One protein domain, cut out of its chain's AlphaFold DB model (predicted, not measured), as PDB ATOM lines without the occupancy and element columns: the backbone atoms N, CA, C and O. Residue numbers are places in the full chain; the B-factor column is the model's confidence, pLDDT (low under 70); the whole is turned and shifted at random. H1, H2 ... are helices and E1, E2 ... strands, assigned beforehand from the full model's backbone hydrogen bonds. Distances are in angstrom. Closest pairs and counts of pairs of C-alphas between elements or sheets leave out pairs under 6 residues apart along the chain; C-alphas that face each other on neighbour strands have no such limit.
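Overview. This is residues 7 to 133 of the 139 residues of an uncharacterized protein of Sorangium cellulosum (strain So ce56) (UniProt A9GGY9). A single, strongly twisted wall of seven strands, E1 to E7, has H2 and H3 over one face and no named helix over the other. H2 runs along E3, H3 crosses the strands towards the E7 edge, and the short H1 packs over edge strand E1 on the same face as H2. The printed part has 127 residues, with three named helices and seven named strands in the order H1 E1 E2 E3 H2 H3 E4 E5 E6 E7; the sheet runs E1 E2 E3 E4 E5 E6 E7 and is mixed, and the class is mixed, helices and strands. The whole is compact, with a radius of gyration of the C-alphas of 14.3 A, and spans 43 by 28 by 22 A, only just elongated.

Arrangement. H1, residues 7 to 11, lies over E1, residues 17 to 23, at a height over the sheet of 8.6 A; their closest C-alphas, of Ala 8 and Leu 20, are 5.8 A apart. E1, E2 (29 to 36) and E3 (43 to 49) form a meander, each strand the antiparallel neighbour of the one before; N 18 and O 35 are 2.8 A apart, N 34 and O 44 2.8 A. H2, residues 57 to 65, is on the sheet over E3 at a height of 9.3 A and runs along the strands, at 18 degrees to E3 on the local plane. H3, residues 67 to 78, is close to H2 but not clearly touching, with the C-alphas of Val 63 and His 70 7.7 A apart, and about perpendicular at 79 degrees. E3, H2, H3 and E4 (92 to 96) make a strand-helix-strand unit, two parallel neighbour strands with helices between, its crossover left-handed; N 45 and O 94 are 2.8 A apart. E4, E5 (101 to 106), E6 (116 to 122) and E7 (125 to 132) form a second meander, with N 103 and O 95 at 2.8 A, N 106 and O 117 at 2.8 A, and N 118 and O 130 at 2.8 A. H3 lies over E5 and E6, only just, with 3 C-alphas on each, at a height of 7.9 A; it runs across the strands, and the C-alphas of Ala 74 and Val 119, the closest of H3 and E6, are 6.1 A apart. H2 and H3 on one face of the sheet give two layers. H1 and H3 are apart. In H1, H2 and H3 every O i to N i+4 pair is within hydrogen-bond range.

Along the chain. H1 begins at C-alpha 7, (21.236, 22.752, -15.189). From first to last C-alpha E1 measures 15.4 A, E2 22.4 A, E3 19.6 A, H2 11.9 A and H3 16.7 A, starting at C-alpha 67, (16.784, 13.741, -33.687). E4 measures 13.4 A, E5 17.0 A, E6 20.0 A and E7 20.4 A, ending at C-alpha 132, (-2.953, 23.889, -32.383).

Size, cuts and confidence. The C-alphas farthest apart, of Ala 27 and Gly 82, are 44.2 A apart. The printed part has no cut; the link H3 to E4, residues 79 to 91, is long. Mean pLDDT of the printed part is 87.5, and residues 39, 51 to 53 and 80 to 85 are under 70.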
ATOM      1  N   ALA A   7      22.484  23.516 -15.219       82.62
ATOM      2  CA  ALA A   7      21.236  22.752 -15.189       82.62
ATOM      3  C   ALA A   7      21.381  21.412 -15.924       82.62
ATOM      4  O   ALA A   7      21.027  20.373 -15.371       82.62
ATOM      5  N   ALA A   8      21.999  21.407 -17.111       83.19
ATOM      6  CA  ALA A   8      22.266  20.173 -17.844       83.19
ATOM      7  C   ALA A   8      23.185  19.220 -17.053       83.19
ATOM      8  O   ALA A   8      22.916  18.021 -17.004       83.19
ATOM      9  N   ARG A   9      24.203  19.739 -16.342       84.38
ATOM     10  CA  ARG A   9      25.040  18.926 -15.431       84.38
ATOM     11  C   ARG A   9      24.246  18.341 -14.268       84.38
ATOM     12  O   ARG A   9      24.456  17.184 -13.926       84.38
ATOM     13  N   ARG A  10      23.371  19.138 -13.648       85.50
ATOM     14  CA  ARG A  10      22.541  18.709 -12.510       85.50
ATOM     15  C   ARG A  10      21.551  17.617 -12.913       85.50
ATOM     16  O   ARG A  10      21.327  16.705 -12.127       85.50
ATOM     17  N   LEU A  11      20.997  17.708 -14.122       84.81
ATOM     18  CA  LEU A  11      20.107  16.692 -14.684       84.81
ATOM     19  C   LEU A  11      20.867  15.453 -15.181       84.81
ATOM     20  O   LEU A  11      20.295  14.375 -15.233       84.81
ATOM     21  N   GLY A  12      22.160  15.573 -15.495       85.62
ATOM     22  CA  GLY A  12      22.970  14.461 -15.999       85.62
ATOM     23  C   GLY A  12      22.933  14.299 -17.521       85.62
ATOM     24  O   GLY A  12      23.321  13.245 -18.019       85.62
ATOM     25  N   LEU A  13      22.513  15.335 -18.256       85.50
ATOM     26  CA  LEU A  13      22.582  15.361 -19.717       85.50
ATOM     27  C   LEU A  13      24.044  15.388 -20.185       85.50
ATOM     28  O   LEU A  13      24.917  15.988 -19.554       85.50
ATOM     29  N   ARG A  14      24.318  14.760 -21.325       83.81
ATOM     30  CA  ARG A  14      25.673  14.541 -21.860       83.81
ATOM     31  C   ARG A  14      26.096  15.592 -22.889       83.81
ATOM     32  O   ARG A  14      27.233  15.566 -23.362       83.81
ATOM     33  N   GLY A  15      25.222  16.557 -23.183       80.06
ATOM     34  CA  GLY A  15      25.561  17.781 -23.918       80.06
ATOM     35  C   GLY A  15      25.011  17.880 -25.341       80.06
ATOM     36  O   GLY A  15      25.553  18.663 -26.124       80.06
ATOM     37  N   ALA A  16      23.969  17.108 -25.677       84.94
ATOM     38  CA  ALA A  16      23.187  17.325 -26.897       84.94
ATOM     39  C   ALA A  16      22.356  18.621 -26.813       84.94
ATOM     40  O   ALA A  16      22.219  19.331 -27.810       84.94
ATOM     41  N   VAL A  17      21.871  18.951 -25.612       88.25
ATOM     42  CA  VAL A  17      21.193  20.214 -25.296       88.25
ATOM     43  C   VAL A  17      22.195  21.201 -24.687       88.25
ATOM     44  O   VAL A  17      22.883  20.892 -23.711       88.25
ATOM     45  N   GLU A  18      22.290  22.392 -25.264       88.19
ATOM     46  CA  GLU A  18      23.087  23.517 -24.782       88.19
ATOM     47  C   GLU A  18      22.221  24.572 -24.110       88.19
ATOM     48  O   GLU A  18      21.015  24.643 -24.343       88.19
ATOM     49  N   ALA A  19      22.877  25.423 -23.313       85.44
ATOM     50  CA  ALA A  19      22.255  26.581 -22.673       85.44
ATOM     51  C   ALA A  19      20.942  26.230 -21.953       85.44
ATOM     52  O   ALA A  19      20.000  27.012 -21.964       85.44
ATOM     53  N   LEU A  20      20.878  25.031 -21.359       91.44
ATOM     54  CA  LEU A  20      19.710  24.608 -20.606       91.44
ATOM     55  C   LEU A  20      19.643  25.420 -19.316       91.44
ATOM     56  O   LEU A  20      20.593  25.391 -18.526       91.44
ATOM     57  N   GLU A  21      18.531  26.107 -19.115       93.31
ATOM     58  CA  GLU A  21      18.269  26.981 -17.976       93.31
ATOM     59  C   GLU A  21      16.902  26.646 -17.389       93.31
ATOM     60  O   GLU A  21      15.972  26.324 -18.123       93.31
ATOM     61  N   GLU A  22      16.795  26.681 -16.060       92.81
ATOM     62  CA  GLU A  22      15.505  26.568 -15.373       92.81
ATOM     63  C   GLU A  22      14.762  27.898 -15.509       92.81
ATOM     64  O   GLU A  22      15.355  28.958 -15.295       92.81
ATOM     65  N   VAL A  23      13.482  27.841 -15.871       93.31
ATOM     66  CA  VAL A  23      12.629  29.017 -16.086       93.31
ATOM     67  C   VAL A  23      11.429  28.994 -15.146       93.31
ATOM     68  O   VAL A  23      11.051  27.941 -14.627       93.31
ATOM     69  N   ASP A  24      10.824  30.163 -14.932       92.94
ATOM     70  CA  ASP A  24       9.636  30.290 -14.090       92.94
ATOM     71  C   ASP A  24       8.507  29.379 -14.594       92.94
ATOM     72  O   ASP A  24       8.145  29.384 -15.772       92.94
ATOM     73  N   ALA A  25       7.934  28.603 -13.674       89.75
ATOM     74  CA  ALA A  25       6.858  27.660 -13.940       89.75
ATOM     75  C   ALA A  25       5.822  27.685 -12.799       89.75
ATOM     76  O   ALA A  25       6.132  28.135 -11.689       89.75
ATOM     77  N   PRO A  26       4.581  27.219 -13.038       89.81
ATOM     78  CA  PRO A  26       3.579  27.101 -11.984       89.81
ATOM     79  C   PRO A  26       4.038  26.203 -10.827       89.81
ATOM     80  O   PRO A  26       4.906  25.343 -10.973       89.81
ATOM     81  N   ALA A  27       3.416  26.374  -9.657       87.44
ATOM     82  CA  ALA A  27       3.745  25.578  -8.478       87.44
ATOM     83  C   ALA A  27       3.577  24.072  -8.746       87.44
ATOM     84  O   ALA A  27       2.527  23.635  -9.210       87.44
ATOM     85  N   GLY A  28       4.602  23.290  -8.400       86.31
ATOM     86  CA  GLY A  28       4.628  21.839  -8.625       86.31
ATOM     87  C   GLY A  28       5.216  21.415  -9.973       86.31
ATOM     88  O   GLY A  28       5.478  20.228 -10.140       86.31
ATOM     89  N   ILE A  29       5.497  22.364 -10.872       89.69
ATOM     90  CA  ILE A  29       6.129  22.116 -12.170       89.69
ATOM     91  C   ILE A  29       7.555  22.667 -12.156       89.69
ATOM     92  O   ILE A  29       7.814  23.740 -11.609       89.69
ATOM     93  N   ARG A  30       8.484  21.949 -12.790       90.44
ATOM     94  CA  ARG A  30       9.800  22.491 -13.153       90.44
ATOM     95  C   ARG A  30       9.927  22.516 -14.661       90.44
ATOM     96  O   ARG A  30       9.704  21.502 -15.317       90.44
ATOM     97  N   CYS A  31      10.288  23.675 -15.191       93.56
ATOM     98  CA  CYS A  31      10.483  23.869 -16.616       93.56
ATOM     99  C   CYS A  31      11.930  24.265 -16.879       93.56
ATOM    100  O   CYS A  31      12.495  25.103 -16.174       93.56
ATOM    101  N   TYR A  32      12.516  23.673 -17.911       94.62
ATOM    102  CA  TYR A  32      13.816  24.071 -18.417       94.62
ATOM    103  C   TYR A  32      13.733  24.316 -19.909       94.62
ATOM    104  O   TYR A  32      13.080  23.556 -20.619       94.62
ATOM    105  N   THR A  33      14.451  25.324 -20.386       95.25
ATOM    106  CA  THR A  33      14.552  25.632 -21.813       95.25
ATOM    107  C   THR A  33      16.006  25.651 -22.237       95.25
ATOM    108  O   THR A  33      16.856  26.186 -21.529       95.25
ATOM    109  N   GLY A  34      16.293  25.064 -23.388       94.56
ATOM    110  CA  GLY A  34      17.610  25.029 -24.000       94.56
ATOM    111  C   GLY A  34      17.492  24.889 -25.511       94.56
ATOM    112  O   GLY A  34      16.427  25.093 -26.097       94.56
ATOM    113  N   ARG A  35      18.605  24.545 -26.153       93.38
ATOM    114  CA  ARG A  35      18.691  24.393 -27.610       93.38
ATOM    115  C   ARG A  35      19.528  23.186 -27.988       93.38
ATOM    116  O   ARG A  35      20.474  22.859 -27.277       93.38
ATOM    117  N   LEU A  36      19.232  22.527 -29.104       91.12
ATOM    118  CA  LEU A  36      20.114  21.472 -29.604       91.12
ATOM    119  C   LEU A  36      21.432  22.044 -30.142       91.12
ATOM    120  O   LEU A  36      21.443  23.027 -30.877       91.12
ATOM    121  N   ARG A  37      22.545  21.358 -29.855       78.94
ATOM    122  CA  ARG A  37      23.902  21.660 -30.359       78.94
ATOM    123  C   ARG A  37      24.063  21.320 -31.852       78.94
ATOM    124  O   ARG A  37      24.948  20.551 -32.232       78.94
ATOM    125  N   ARG A  38      23.184  21.801 -32.729       78.12
ATOM    126  CA  ARG A  38      23.215  21.492 -34.170       78.12
ATOM    127  C   ARG A  38      22.476  22.542 -34.995       78.12
ATOM    128  O   ARG A  38      21.915  23.484 -34.455       78.12
ATOM    129  N   LEU A  39      22.511  22.367 -36.318       67.25
ATOM    130  CA  LEU A  39      21.658  23.092 -37.258       67.25
ATOM    131  C   LEU A  39      20.541  22.158 -37.775       67.25
ATOM    132  O   LEU A  39      20.836  20.990 -38.066       67.25
ATOM    133  N   PRO A  40      19.289  22.642 -37.908       79.69
ATOM    134  CA  PRO A  40      18.810  23.955 -37.447       79.69
ATOM    135  C   PRO A  40      18.883  24.105 -35.917       79.69
ATOM    136  O   PRO A  40      19.037  23.110 -35.212       79.69
ATOM    137  N   ASP A  41      18.810  25.350 -35.437       84.69
ATOM    138  CA  ASP A  41      18.630  25.637 -34.010       84.69
ATOM    139  C   ASP A  41      17.228  25.172 -33.604       84.69
ATOM    140  O   ASP A  41      16.234  25.638 -34.162       84.69
ATOM    141  N   ILE A  42      17.159  24.204 -32.693       92.50
ATOM    142  CA  ILE A  42      15.914  23.567 -32.259       92.50
ATOM    143  C   ILE A  42      15.759  23.842 -30.776       92.50
ATOM    144  O   ILE A  42      16.601  23.415 -29.980       92.50
ATOM    145  N   ALA A  43      14.683  24.539 -30.413       95.19
ATOM    146  CA  ALA A  43      14.335  24.761 -29.019       95.19
ATOM    147  C   ALA A  43      13.978  23.428 -28.353       95.19
ATOM    148  O   ALA A  43      13.293  22.587 -28.941       95.19
ATOM    149  N   VAL A  44      14.456  23.247 -27.126       96.44
ATOM    150  CA  VAL A  44      14.192  22.062 -26.315       96.44
ATOM    151  C   VAL A  44      13.657  22.504 -24.967       96.44
ATOM    152  O   VAL A  44      14.330  23.239 -24.245       96.44
ATOM    153  N   SER A  45      12.476  22.013 -24.625       96.31
ATOM    154  CA  SER A  45      11.830  22.228 -23.337       96.31
ATOM    155  C   SER A  45      11.769  20.916 -22.561       96.31
ATOM    156  O   SER A  45      11.480  19.864 -23.128       96.31
ATOM    157  N   LEU A  46      12.052  20.962 -21.263       95.00
ATOM    158  CA  LEU A  46      11.885  19.838 -20.343       95.00
ATOM    159  C   LEU A  46      10.871  20.260 -19.287       95.00
ATOM    160  O   LEU A  46      11.107  21.239 -18.578       95.00
ATOM    161  N   ILE A  47       9.768  19.527 -19.178       93.50
ATOM    162  CA  ILE A  47       8.676  19.814 -18.248       93.50
ATOM    163  C   ILE A  47       8.518  18.626 -17.305       93.50
ATOM    164  O   ILE A  47       8.154  17.529 -17.717       93.50
ATOM    165  N   GLU A  48       8.806  18.845 -16.027       89.50
ATOM    166  CA  GLU A  48       8.586  17.862 -14.971       89.50
ATOM    167  C   GLU A  48       7.335  18.246 -14.187       89.50
ATOM    168  O   GLU A  48       7.287  19.333 -13.605       89.50
ATOM    169  N   ASP A  49       6.352  17.345 -14.156       83.12
ATOM    170  CA  ASP A  49       5.162  17.443 -13.310       83.12
ATOM    171  C   ASP A  49       5.189  16.311 -12.267       83.12
ATOM    172  O   ASP A  49       5.358  15.133 -12.592       83.12
ATOM    173  N   GLY A  50       5.057  16.660 -10.986       71.38
ATOM    174  CA  GLY A  50       4.995  15.692  -9.892       71.38
ATOM    175  C   GLY A  50       6.341  15.355  -9.230       71.38
ATOM    176  O   GLY A  50       7.052  16.233  -8.739       71.38
ATOM    177  N   ALA A  51       6.636  14.056  -9.066       66.12
ATOM    178  CA  ALA A  51       7.766  13.586  -8.258       66.12
ATOM    179  C   ALA A  51       9.113  13.841  -8.955       66.12
ATOM    180  O   ALA A  51       9.362  13.323 -10.040       66.12
ATOM    181  N   TRP A  52       9.992  14.604  -8.301       68.31
ATOM    182  CA  TRP A  52      11.276  15.033  -8.861       68.31
ATOM    183  C   TRP A  52      12.211  13.872  -9.224       68.31
ATOM    184  O   TRP A  52      12.344  12.910  -8.464       68.31
ATOM    185  N   GLY A  53      12.932  14.023 -10.337       66.75
ATOM    186  CA  GLY A  53      13.885  13.032 -10.848       66.75
ATOM    187  C   GLY A  53      13.254  12.012 -11.795       66.75
ATOM    188  O   GLY A  53      13.716  10.877 -11.883       66.75
ATOM    189  N   SER A  54      12.180  12.407 -12.472       81.19
ATOM    190  CA  SER A  54      11.363  11.548 -13.332       81.19
ATOM    191  C   SER A  54      11.778  11.553 -14.808       81.19
ATOM    192  O   SER A  54      11.276  10.740 -15.587       81.19
ATOM    193  N   PHE A  55      12.686  12.447 -15.209       88.88
ATOM    194  CA  PHE A  55      13.215  12.465 -16.571       88.88
ATOM    195  C   PHE A  55      14.066  11.225 -16.857       88.88
ATOM    196  O   PHE A  55      15.027  10.936 -16.141       88.88
ATOM    197  N   ASP A  56      13.773  10.541 -17.962       91.88
ATOM    198  CA  ASP A  56      14.688   9.560 -18.546       91.88
ATOM    199  C   ASP A  56      15.762  10.310 -19.356       91.88
ATOM    200  O   ASP A  56      15.645  10.513 -20.563       91.88
ATOM    201  N   VAL A  57      16.799  10.799 -18.672       90.62
ATOM    202  CA  VAL A  57      17.830  11.655 -19.290       90.62
ATOM    203  C   VAL A  57      18.669  10.937 -20.344       90.62
ATOM    204  O   VAL A  57      19.080  11.565 -21.318       90.62
ATOM    205  N   ASP A  58      18.864   9.622 -20.204       91.81
ATOM    206  CA  ASP A  58      19.543   8.809 -21.216       91.81
ATOM    207  C   ASP A  58      18.696   8.718 -22.495       91.81
ATOM    208  O   ASP A  58      19.233   8.783 -23.603       91.81
ATOM    209  N   PHE A  59      17.371   8.610 -22.358       94.50
ATOM    210  CA  PHE A  59      16.447   8.685 -23.486       94.50
ATOM    211  C   PHE A  59      16.445  10.072 -24.139       94.50
ATOM    212  O   PHE A  59      16.585  10.156 -25.359       94.50
ATOM    213  N   ILE A  60      16.345  11.148 -23.350       94.44
ATOM    214  CA  ILE A  60      16.361  12.528 -23.866       94.44
ATOM    215  C   ILE A  60      17.647  12.782 -24.659       94.44
ATOM    216  O   ILE A  60      17.586  13.264 -25.791       94.44
ATOM    217  N   ASP A  61      18.810  12.412 -24.113       92.62
ATOM    218  CA  ASP A  61      20.093  12.550 -24.808       92.62
ATOM    219  C   ASP A  61      20.137  11.729 -26.102       92.62
ATOM    220  O   ASP A  61      20.656  12.214 -27.111       92.62
ATOM    221  N   ALA A  62      19.600  10.504 -26.100       93.25
ATOM    222  CA  ALA A  62      19.561   9.655 -27.289       93.25
ATOM    223  C   ALA A  62      18.704  10.279 -28.401       93.25
ATOM    224  O   ALA A  62      19.184  10.406 -29.529       93.25
ATOM    225  N   VAL A  63      17.489  10.739 -28.074       94.88
ATOM    226  CA  VAL A  63      16.596  11.428 -29.024       94.88
ATOM    227  C   VAL A  63      17.241  12.711 -29.537       94.88
ATOM    228  O   VAL A  63      17.243  12.963 -30.736       94.88
ATOM    229  N   CYS A  64      17.830  13.520 -28.656       93.56
ATOM    230  CA  CYS A  64      18.466  14.779 -29.047       93.56
ATOM    231  C   CYS A  64      19.715  14.560 -29.921       93.56
ATOM    232  O   CYS A  64      19.995  15.360 -30.818       93.56
ATOM    233  N   THR A  65      20.466  13.481 -29.682       91.75
ATOM    234  CA  THR A  65      21.650  13.117 -30.476       91.75
ATOM    235  C   THR A  65      21.262  12.660 -31.882       91.75
ATOM    236  O   THR A  65      21.882  13.097 -32.853       91.75
ATOM    237  N   ASP A  66      20.221  11.833 -32.004       90.81
ATOM    238  CA  ASP A  66      19.721  11.300 -33.277       90.81
ATOM    239  C   ASP A  66      18.297  11.796 -33.578       90.81
ATOM    240  O   ASP A  66      17.360  11.026 -33.764       90.81
ATOM    241  N   VAL A  67      18.118  13.120 -33.591       92.50
ATOM    242  CA  VAL A  67      16.784  13.741 -33.687       92.50
ATOM    243  C   VAL A  67      16.168  13.660 -35.091       92.50
ATOM    244  O   VAL A  67      14.948  13.657 -35.246       92.50
ATOM    245  N   GLU A  68      16.989  13.597 -36.146       91.88
ATOM    246  CA  GLU A  68      16.505  13.703 -37.532       91.88
ATOM    247  C   GLU A  68      15.501  12.617 -37.937       91.88
ATOM    248  O   GLU A  68      14.489  12.971 -38.551       91.88
ATOM    249  N   PRO A  69      15.720  11.319 -37.637       91.69
ATOM    250  CA  PRO A  69      14.739  10.283 -37.939       91.69
ATOM    251  C   PRO A  69      13.381  10.565 -37.295       91.69
ATOM    252  O   PRO A  69      12.349  10.358 -37.935       91.69
ATOM    253  N   HIS A  70      13.373  11.098 -36.072       93.56
ATOM    254  CA  HIS A  70      12.142  11.431 -35.365       93.56
ATOM    255  C   HIS A  70      11.427  12.638 -35.983       93.56
ATOM    256  O   HIS A  70      10.221  12.573 -36.211       93.56
ATOM    257  N   LEU A  71      12.156  13.699 -36.346       92.81
ATOM    258  CA  LEU A  71      11.573  14.864 -37.028       92.81
ATOM    259  C   LEU A  71      11.006  14.496 -38.399       92.81
ATOM    260  O   LEU A  71       9.931  14.960 -38.765       92.81
ATOM    261  N   ARG A  72      11.681  13.612 -39.142       90.81
ATOM    262  CA  ARG A  72      11.157  13.083 -40.409       90.81
ATOM    263  C   ARG A  72       9.894  12.258 -40.192       90.81
ATOM    264  O   ARG A  72       8.951  12.420 -40.955       90.81
ATOM    265  N   ALA A  73       9.867  11.398 -39.174       90.94
ATOM    266  CA  ALA A  73       8.683  10.609 -38.847       90.94
ATOM    267  C   ALA A  73       7.495  11.509 -38.470       90.94
ATOM    268  O   ALA A  73       6.408  11.329 -39.014       90.94
ATOM    269  N   ALA A  74       7.719  12.519 -37.624       92.00
ATOM    270  CA  ALA A  74       6.705  13.505 -37.261       92.00
ATOM    271  C   ALA A  74       6.207  14.283 -38.490       92.00
ATOM    272  O   ALA A  74       5.006  14.424 -38.698       92.00
ATOM    273  N   ALA A  75       7.119  14.734 -39.349       90.31
ATOM    274  CA  ALA A  75       6.761  15.503 -40.532       90.31
ATOM    275  C   ALA A  75       6.010  14.678 -41.588       90.31
ATOM    276  O   ALA A  75       5.143  15.219 -42.262       90.31
ATOM    277  N   VAL A  76       6.301  13.378 -41.719       88.12
ATOM    278  CA  VAL A  76       5.520  12.444 -42.553       88.12
ATOM    279  C   VAL A  76       4.140  12.183 -41.955       88.12
ATOM    280  O   VAL A  76       3.181  11.989 -42.691       88.12
ATOM    281  N   PHE A  77       4.032  12.159 -40.627       86.94
ATOM    282  CA  PHE A  77       2.751  11.970 -39.957       86.94
ATOM    283  C   PHE A  77       1.816  13.174 -40.156       86.94
ATOM    284  O   PHE A  77       0.616  12.988 -40.321       86.94
ATOM    285  N   VAL A  78       2.369  14.393 -40.179       86.81
ATOM    286  CA  VAL A  78       1.615  15.643 -40.397       86.81
ATOM    287  C   VAL A  78       1.403  15.947 -41.884       86.81
ATOM    288  O   VAL A  78       0.317  16.343 -42.298       86.81
ATOM    289  N   GLY A  79       2.440  15.786 -42.707       73.50
ATOM    290  CA  GLY A  79       2.406  16.042 -44.142       73.50
ATOM    291  C   GLY A  79       1.957  14.802 -44.901       73.50
ATOM    292  O   GLY A  79       2.752  13.886 -45.097       73.50
ATOM    293  N   ASP A  80       0.697  14.805 -45.334       57.91
ATOM    294  CA  ASP A  80       0.034  13.730 -46.078       57.91
ATOM    295  C   ASP A  80       0.971  13.032 -47.092       57.91
ATOM    296  O   ASP A  80       1.726  13.673 -47.833       57.91
ATOM    297  N   ALA A  81       0.966  11.699 -47.071       49.50
ATOM    298  CA  ALA A  81       2.006  10.827 -47.615       49.50
ATOM    299  C   ALA A  81       2.409  11.156 -49.069       49.50
ATOM    300  O   ALA A  81       1.778  10.700 -50.023       49.50
ATOM    301  N   GLY A  82       3.509  11.895 -49.266       49.75
ATOM    302  CA  GLY A  82       3.968  12.182 -50.632       49.75
ATOM    303  C   GLY A  82       5.265  12.959 -50.834       49.75
ATOM    304  O   GLY A  82       5.747  13.024 -51.963       49.75
ATOM    305  N   GLY A  83       5.887  13.518 -49.801       51.94
ATOM    306  CA  GLY A  83       7.131  14.260 -49.985       51.94
ATOM    307  C   GLY A  83       7.981  14.240 -48.738       51.94
ATOM    308  O   GLY A  83       7.456  14.239 -47.630       51.94
ATOM    309  N   ALA A  84       9.301  14.226 -48.920       55.88
ATOM    310  CA  ALA A  84      10.232  14.572 -47.860       55.88
ATOM    311  C   ALA A  84       9.912  16.005 -47.420       55.88
ATOM    312  O   ALA A  84      10.385  16.964 -48.025       55.88
ATOM    313  N   ALA A  85       9.028  16.126 -46.432       61.94
ATOM    314  CA  ALA A  85       8.652  17.381 -45.823       61.94
ATOM    315  C   ALA A  85       9.919  18.136 -45.424       61.94
ATOM    316  O   ALA A  85      10.812  17.559 -44.789       61.94
ATOM    317  N   ASP A  86      10.001  19.410 -45.812       77.62
ATOM    318  CA  ASP A  86      11.059  20.316 -45.370       77.62
ATOM    319  C   ASP A  86      10.807  20.714 -43.912       77.62
ATOM    320  O   ASP A  86      10.511  21.859 -43.583       77.62
ATOM    321  N   TRP A  87      10.884  19.719 -43.028       85.75
ATOM    322  CA  TRP A  87      10.643  19.859 -41.597       85.75
ATOM    323  C   TRP A  87      11.568  20.899 -40.965       85.75
ATOM    324  O   TRP A  87      11.214  21.493 -39.953       85.75
ATOM    325  N   VAL A  88      12.736  21.152 -41.570       87.31
ATOM    326  CA  VAL A  88      13.675  22.197 -41.150       87.31
ATOM    327  C   VAL A  88      13.019  23.571 -41.278       87.31
ATOM    328  O   VAL A  88      13.075  24.366 -40.343       87.31
ATOM    329  N   GLY A  89      12.363  23.834 -42.412       87.56
ATOM    330  CA  GLY A  89      11.636  25.076 -42.665       87.56
ATOM    331  C   GLY A  89      10.364  25.239 -41.830       87.56
ATOM    332  O   GLY A  89       9.823  26.339 -41.768       87.56
ATOM    333  N   TRP A  90       9.893  24.177 -41.170       89.69
ATOM    334  CA  TRP A  90       8.660  24.210 -40.378       89.69
ATOM    335  C   TRP A  90       8.851  24.682 -38.936       89.69
ATOM    336  O   TRP A  90       7.866  24.810 -38.212       89.69
ATOM    337  N   GLY A  91      10.094  24.956 -38.526       90.88
ATOM    338  CA  GLY A  91      10.420  25.439 -37.184       90.88
ATOM    339  C   GLY A  91      10.079  24.411 -36.102       90.88
ATOM    340  O   GLY A  91       9.123  24.630 -35.360       90.88
ATOM    341  N   PRO A  92      10.801  23.274 -36.041       94.06
ATOM    342  CA  PRO A  92      10.552  22.247 -35.043       94.06
ATOM    343  C   PRO A  92      10.991  22.699 -33.650       94.06
ATOM    344  O   PRO A  92      12.073  23.265 -33.474       94.06
ATOM    345  N   GLU A  93      10.193  22.345 -32.655       96.31
ATOM    346  CA  GLU A  93      10.491  22.517 -31.234       96.31
ATOM    347  C   GLU A  93      10.217  21.205 -30.503       96.31
ATOM    348  O   GLU A  93       9.224  20.534 -30.789       96.31
ATOM    349  N   LEU A  94      11.093  20.832 -29.571       97.44
ATOM    350  CA  LEU A  94      10.961  19.603 -28.792       97.44
ATOM    351  C   LEU A  94      10.483  19.914 -27.383       97.44
ATOM    352  O   LEU A  94      11.029  20.804 -26.734       97.44
ATOM    353  N   THR A  95       9.540  19.129 -26.871       97.31
ATOM    354  CA  THR A  95       9.176  19.163 -25.450       97.31
ATOM    355  C   THR A  95       9.211  17.761 -24.871       97.31
ATOM    356  O   THR A  95       8.514  16.879 -25.359       97.31
ATOM    357  N   PHE A  96      10.015  17.550 -23.834       96.31
ATOM    358  CA  PHE A  96      10.101  16.292 -23.099       96.31
ATOM    359  C   PHE A  96       9.366  16.408 -21.771       96.31
ATOM    360  O   PHE A  96       9.536  17.395 -21.051       96.31
ATOM    361  N   PHE A  97       8.601  15.376 -21.436       93.31
ATOM    362  CA  PHE A  97       7.915  15.258 -20.158       93.31
ATOM    363  C   PHE A  97       8.618  14.230 -19.265       93.31
ATOM    364  O   PHE A  97       9.629  13.626 -19.636       93.31
ATOM    365  N   SER A  98       8.079  14.015 -18.070       87.75
ATOM    366  CA  SER A  98       8.453  12.889 -17.219       87.75
ATOM    367  C   SER A  98       8.313  11.548 -17.960       87.75
ATOM    368  O   SER A  98       7.334  11.298 -18.664       87.75
ATOM    369  N   GLY A  99       9.281  10.645 -17.778       89.38
ATOM    370  CA  GLY A  99       9.319   9.368 -18.493       89.38
ATOM    371  C   GLY A  99       9.794   9.503 -19.944       89.38
ATOM    372  O   GLY A  99      10.866  10.048 -20.198       89.38
ATOM    373  N   ARG A 100       9.039   8.914 -20.882       94.06
ATOM    374  CA  ARG A 100       9.395   8.816 -22.315       94.06
ATOM    375  C   ARG A 100       8.363   9.432 -23.253       94.06
ATOM    376  O   ARG A 100       8.454   9.239 -24.464       94.06
ATOM    377  N   GLU A 101       7.389  10.142 -22.700       93.56
ATOM    378  CA  GLU A 101       6.476  10.948 -23.498       93.56
ATOM    379  C   GLU A 101       7.166  12.256 -23.887       93.56
ATOM    380  O   GLU A 101       7.842  12.896 -23.073       93.56
ATOM    381  N   TRP A 102       7.023  12.640 -25.149       97.25
ATOM    382  CA  TRP A 102       7.559  13.894 -25.664       97.25
ATOM    383  C   TRP A 102       6.822  14.307 -26.932       97.25
ATOM    384  O   TRP A 102       6.089  13.521 -27.537       97.25
ATOM    385  N   THR A 103       7.002  15.557 -27.333       97.81
ATOM    386  CA  THR A 103       6.338  16.122 -28.501       97.81
ATOM    387  C   THR A 103       7.306  16.861 -29.409       97.81
ATOM    388  O   THR A 103       8.347  17.371 -28.984       97.81
ATOM    389  N   VAL A 104       6.915  16.931 -30.679       96.81
ATOM    390  CA  VAL A 104       7.469  17.846 -31.673       96.81
ATOM    391  C   VAL A 104       6.365  18.815 -32.064       96.81
ATOM    392  O   VAL A 104       5.331  18.384 -32.565       96.81
ATOM    393  N   ARG A 105       6.578  20.117 -31.879       96.06
ATOM    394  CA  ARG A 105       5.715  21.148 -32.463       96.06
ATOM    395  C   ARG A 105       6.348  21.663 -33.746       96.06
ATOM    396  O   ARG A 105       7.515  22.038 -33.736       96.06
ATOM    397  N   PHE A 106       5.583  21.708 -34.829       93.94
ATOM    398  CA  PHE A 106       5.965  22.393 -36.060       93.94
ATOM    399  C   PHE A 106       5.145  23.671 -36.203       93.94
ATOM    400  O   PHE A 106       3.943  23.605 -36.447       93.94
ATOM    401  N   ALA A 107       5.790  24.830 -36.084       91.44
ATOM    402  CA  ALA A 107       5.113  26.124 -36.164       91.44
ATOM    403  C   ALA A 107       4.492  26.410 -37.545       91.44
ATOM    404  O   ALA A 107       3.503  27.126 -37.631       91.44
ATOM    405  N   LEU A 108       5.081  25.882 -38.624       90.06
ATOM    406  CA  LEU A 108       4.694  26.205 -40.007       90.06
ATOM    407  C   LEU A 108       4.362  24.960 -40.843       90.06
ATOM    408  O   LEU A 108       4.525  24.975 -42.067       90.06
ATOM    409  N   ALA A 109       3.954  23.861 -40.204       88.81
ATOM    410  CA  ALA A 109       3.560  22.666 -40.943       88.81
ATOM    411  C   ALA A 109       2.348  22.937 -41.867       88.81
ATOM    412  O   ALA A 109       1.507  23.786 -41.570       88.81
ATOM    413  N   PRO A 110       2.228  22.239 -43.011       83.25
ATOM    414  CA  PRO A 110       1.073  22.355 -43.887       83.25
ATOM    415  C   PRO A 110      -0.217  22.002 -43.152       83.25
ATOM    416  O   PRO A 110      -0.310  20.945 -42.539       83.25
ATOM    417  N   GLY A 111      -1.219  22.874 -43.260       79.31
ATOM    418  CA  GLY A 111      -2.494  22.685 -42.572       79.31
ATOM    419  C   GLY A 111      -2.459  23.017 -41.082       79.31
ATOM    420  O   GLY A 111      -3.486  22.843 -40.439       79.31
ATOM    421  N   ALA A 112      -1.331  23.512 -40.562       82.06
ATOM    422  CA  ALA A 112      -1.248  23.991 -39.194       82.06
ATOM    423  C   ALA A 112      -2.065  25.276 -38.987       82.06
ATOM    424  O   ALA A 112      -2.034  26.192 -39.818       82.06
ATOM    425  N   GLY A 113      -2.744  25.344 -37.849       81.19
ATOM    426  CA  GLY A 113      -3.340  26.534 -37.273       81.19
ATOM    427  C   GLY A 113      -2.286  27.516 -36.761       81.19
ATOM    428  O   GLY A 113      -1.079  27.351 -36.952       81.19
ATOM    429  N   GLU A 114      -2.748  28.578 -36.102       85.62
ATOM    430  CA  GLU A 114      -1.899  29.698 -35.669       85.62
ATOM    431  C   GLU A 114      -0.745  29.279 -34.744       85.62
ATOM    432  O   GLU A 114       0.331  29.881 -34.777       85.62
ATOM    433  N   LEU A 115      -0.938  28.225 -33.949       88.31
ATOM    434  CA  LEU A 115       0.041  27.752 -32.973       88.31
ATOM    435  C   LEU A 115       0.855  26.548 -33.476       88.31
ATOM    436  O   LEU A 115       1.697  26.031 -32.733       88.31
ATOM    437  N   GLY A 116       0.678  26.130 -34.729       91.38
ATOM    438  CA  GLY A 116       1.407  25.012 -35.322       91.38
ATOM    439  C   GLY A 116       0.706  23.661 -35.162       91.38
ATOM    440  O   GLY A 116      -0.393  23.561 -34.633       91.38
ATOM    441  N   THR A 117       1.373  22.590 -35.581       92.94
ATOM    442  CA  THR A 117       0.908  21.211 -35.366       92.94
ATOM    443  C   THR A 117       1.783  20.527 -34.327       92.94
ATOM    444  O   THR A 117       3.012  20.546 -34.438       92.94
ATOM    445  N   LEU A 118       1.164  19.903 -33.331       95.38
ATOM    446  CA  LEU A 118       1.837  19.118 -32.304       95.38
ATOM    447  C   LEU A 118       1.811  17.641 -32.682       95.38
ATOM    448  O   LEU A 118       0.762  17.110 -33.015       95.38
ATOM    449  N   VAL A 119       2.947  16.960 -32.595       95.50
ATOM    450  CA  VAL A 119       3.064  15.512 -32.783       95.50
ATOM    451  C   VAL A 119       3.526  14.892 -31.479       95.50
ATOM    452  O   VAL A 119       4.560  15.293 -30.947       95.50
ATOM    453  N   THR A 120       2.793  13.900 -30.985       97.25
ATOM    454  CA  THR A 120       3.080  13.217 -29.721       97.25
ATOM    455  C   THR A 120       3.782  11.891 -29.964       97.25
ATOM    456  O   THR A 120       3.441  11.146 -30.887       97.25
ATOM    457  N   PHE A 121       4.753  11.591 -29.107       97.38
ATOM    458  CA  PHE A 121       5.506  10.350 -29.096       97.38
ATOM    459  C   PHE A 121       5.389   9.636 -27.746       97.38
ATOM    460  O   PHE A 121       5.517  10.262 -26.697       97.38
ATOM    461  N   ASP A 122       5.251   8.308 -27.791       94.50
ATOM    462  CA  ASP A 122       5.544   7.412 -26.665       94.50
ATOM    463  C   ASP A 122       6.840   6.647 -26.973       94.50
ATOM    464  O   ASP A 122       6.900   5.745 -27.827       94.50
ATOM    465  N   GLY A 123       7.933   7.081 -26.342       93.50
ATOM    466  CA  GLY A 123       9.277   6.642 -26.685       93.50
ATOM    467  C   GLY A 123       9.644   7.068 -28.104       93.50
ATOM    468  O   GLY A 123       9.890   8.236 -28.366       93.50
ATOM    469  N   VAL A 124       9.721   6.125 -29.040       93.69
ATOM    470  CA  VAL A 124      10.102   6.410 -30.439       93.69
ATOM    471  C   VAL A 124       8.925   6.352 -31.411       93.69
ATOM    472  O   VAL A 124       9.108   6.603 -32.603       93.69
ATOM    473  N   HIS A 125       7.732   6.003 -30.930       94.31
ATOM    474  CA  HIS A 125       6.549   5.824 -31.765       94.31
ATOM    475  C   HIS A 125       5.682   7.072 -31.733       94.31
ATOM    476  O   HIS A 125       5.352   7.551 -30.652       94.31
ATOM    477  N   VAL A 126       5.266   7.548 -32.908       93.06
ATOM    478  CA  VAL A 126       4.241   8.591 -33.016       93.06
ATOM    479  C   VAL A 126       2.898   8.005 -32.586       93.06
ATOM    480  O   VAL A 126       2.476   6.975 -33.115       93.06
ATOM    481  N   THR A 127       2.235   8.653 -31.634       93.88
ATOM    482  CA  THR A 127       0.943   8.220 -31.080       93.88
ATOM    483  C   THR A 127      -0.215   9.111 -31.510       93.88
ATOM    484  O   THR A 127      -1.363   8.667 -31.488       93.88
ATOM    485  N   GLY A 128       0.065  10.334 -31.957       91.06
ATOM    486  CA  GLY A 128      -0.948  11.245 -32.466       91.06
ATOM    487  C   GLY A 128      -0.357  12.542 -32.994       91.06
ATOM    488  O   GLY A 128       0.822  12.832 -32.794       91.06
ATOM    489  N   ALA A 129      -1.205  13.315 -33.660       91.31
ATOM    490  CA  ALA A 129      -0.946  14.707 -33.969       91.31
ATOM    491  C   ALA A 129      -2.213  15.518 -33.736       91.31
ATOM    492  O   ALA A 129      -3.318  15.004 -33.928       91.31
ATOM    493  N   ASP A 130      -2.026  16.760 -33.321       90.88
ATOM    494  CA  ASP A 130      -3.093  17.702 -33.040       90.88
ATOM    495  C   ASP A 130      -2.771  19.052 -33.674       90.88
ATOM    496  O   ASP A 130      -1.620  19.504 -33.659       90.88
ATOM    497  N   ASP A 131      -3.788  19.675 -34.256       88.69
ATOM    498  CA  ASP A 131      -3.662  21.018 -34.798       88.69
ATOM    499  C   ASP A 131      -3.869  22.034 -33.676       88.69
ATOM    500  O   ASP A 131      -4.905  22.032 -33.011       88.69
ATOM    501  N   LEU A 132      -2.879  22.893 -33.439       86.19
ATOM    502  CA  LEU A 132      -2.953  23.889 -32.383       86.19
ATOM    503  C   LEU A 132      -3.453  25.211 -32.972       86.19
ATOM    504  O   LEU A 132      -2.764  25.896 -33.733       86.19
ATOM    505  N   ALA A 133      -4.649  25.597 -32.552       82.75
ATOM    506  CA  ALA A 133      -5.230  26.905 -32.810       82.75
ATOM    507  C   ALA A 133      -5.546  27.598 -31.483       82.75
ATOM    508  O   ALA A 133      -5.773  26.934 -30.466       82.75
TER     509      ALA A 133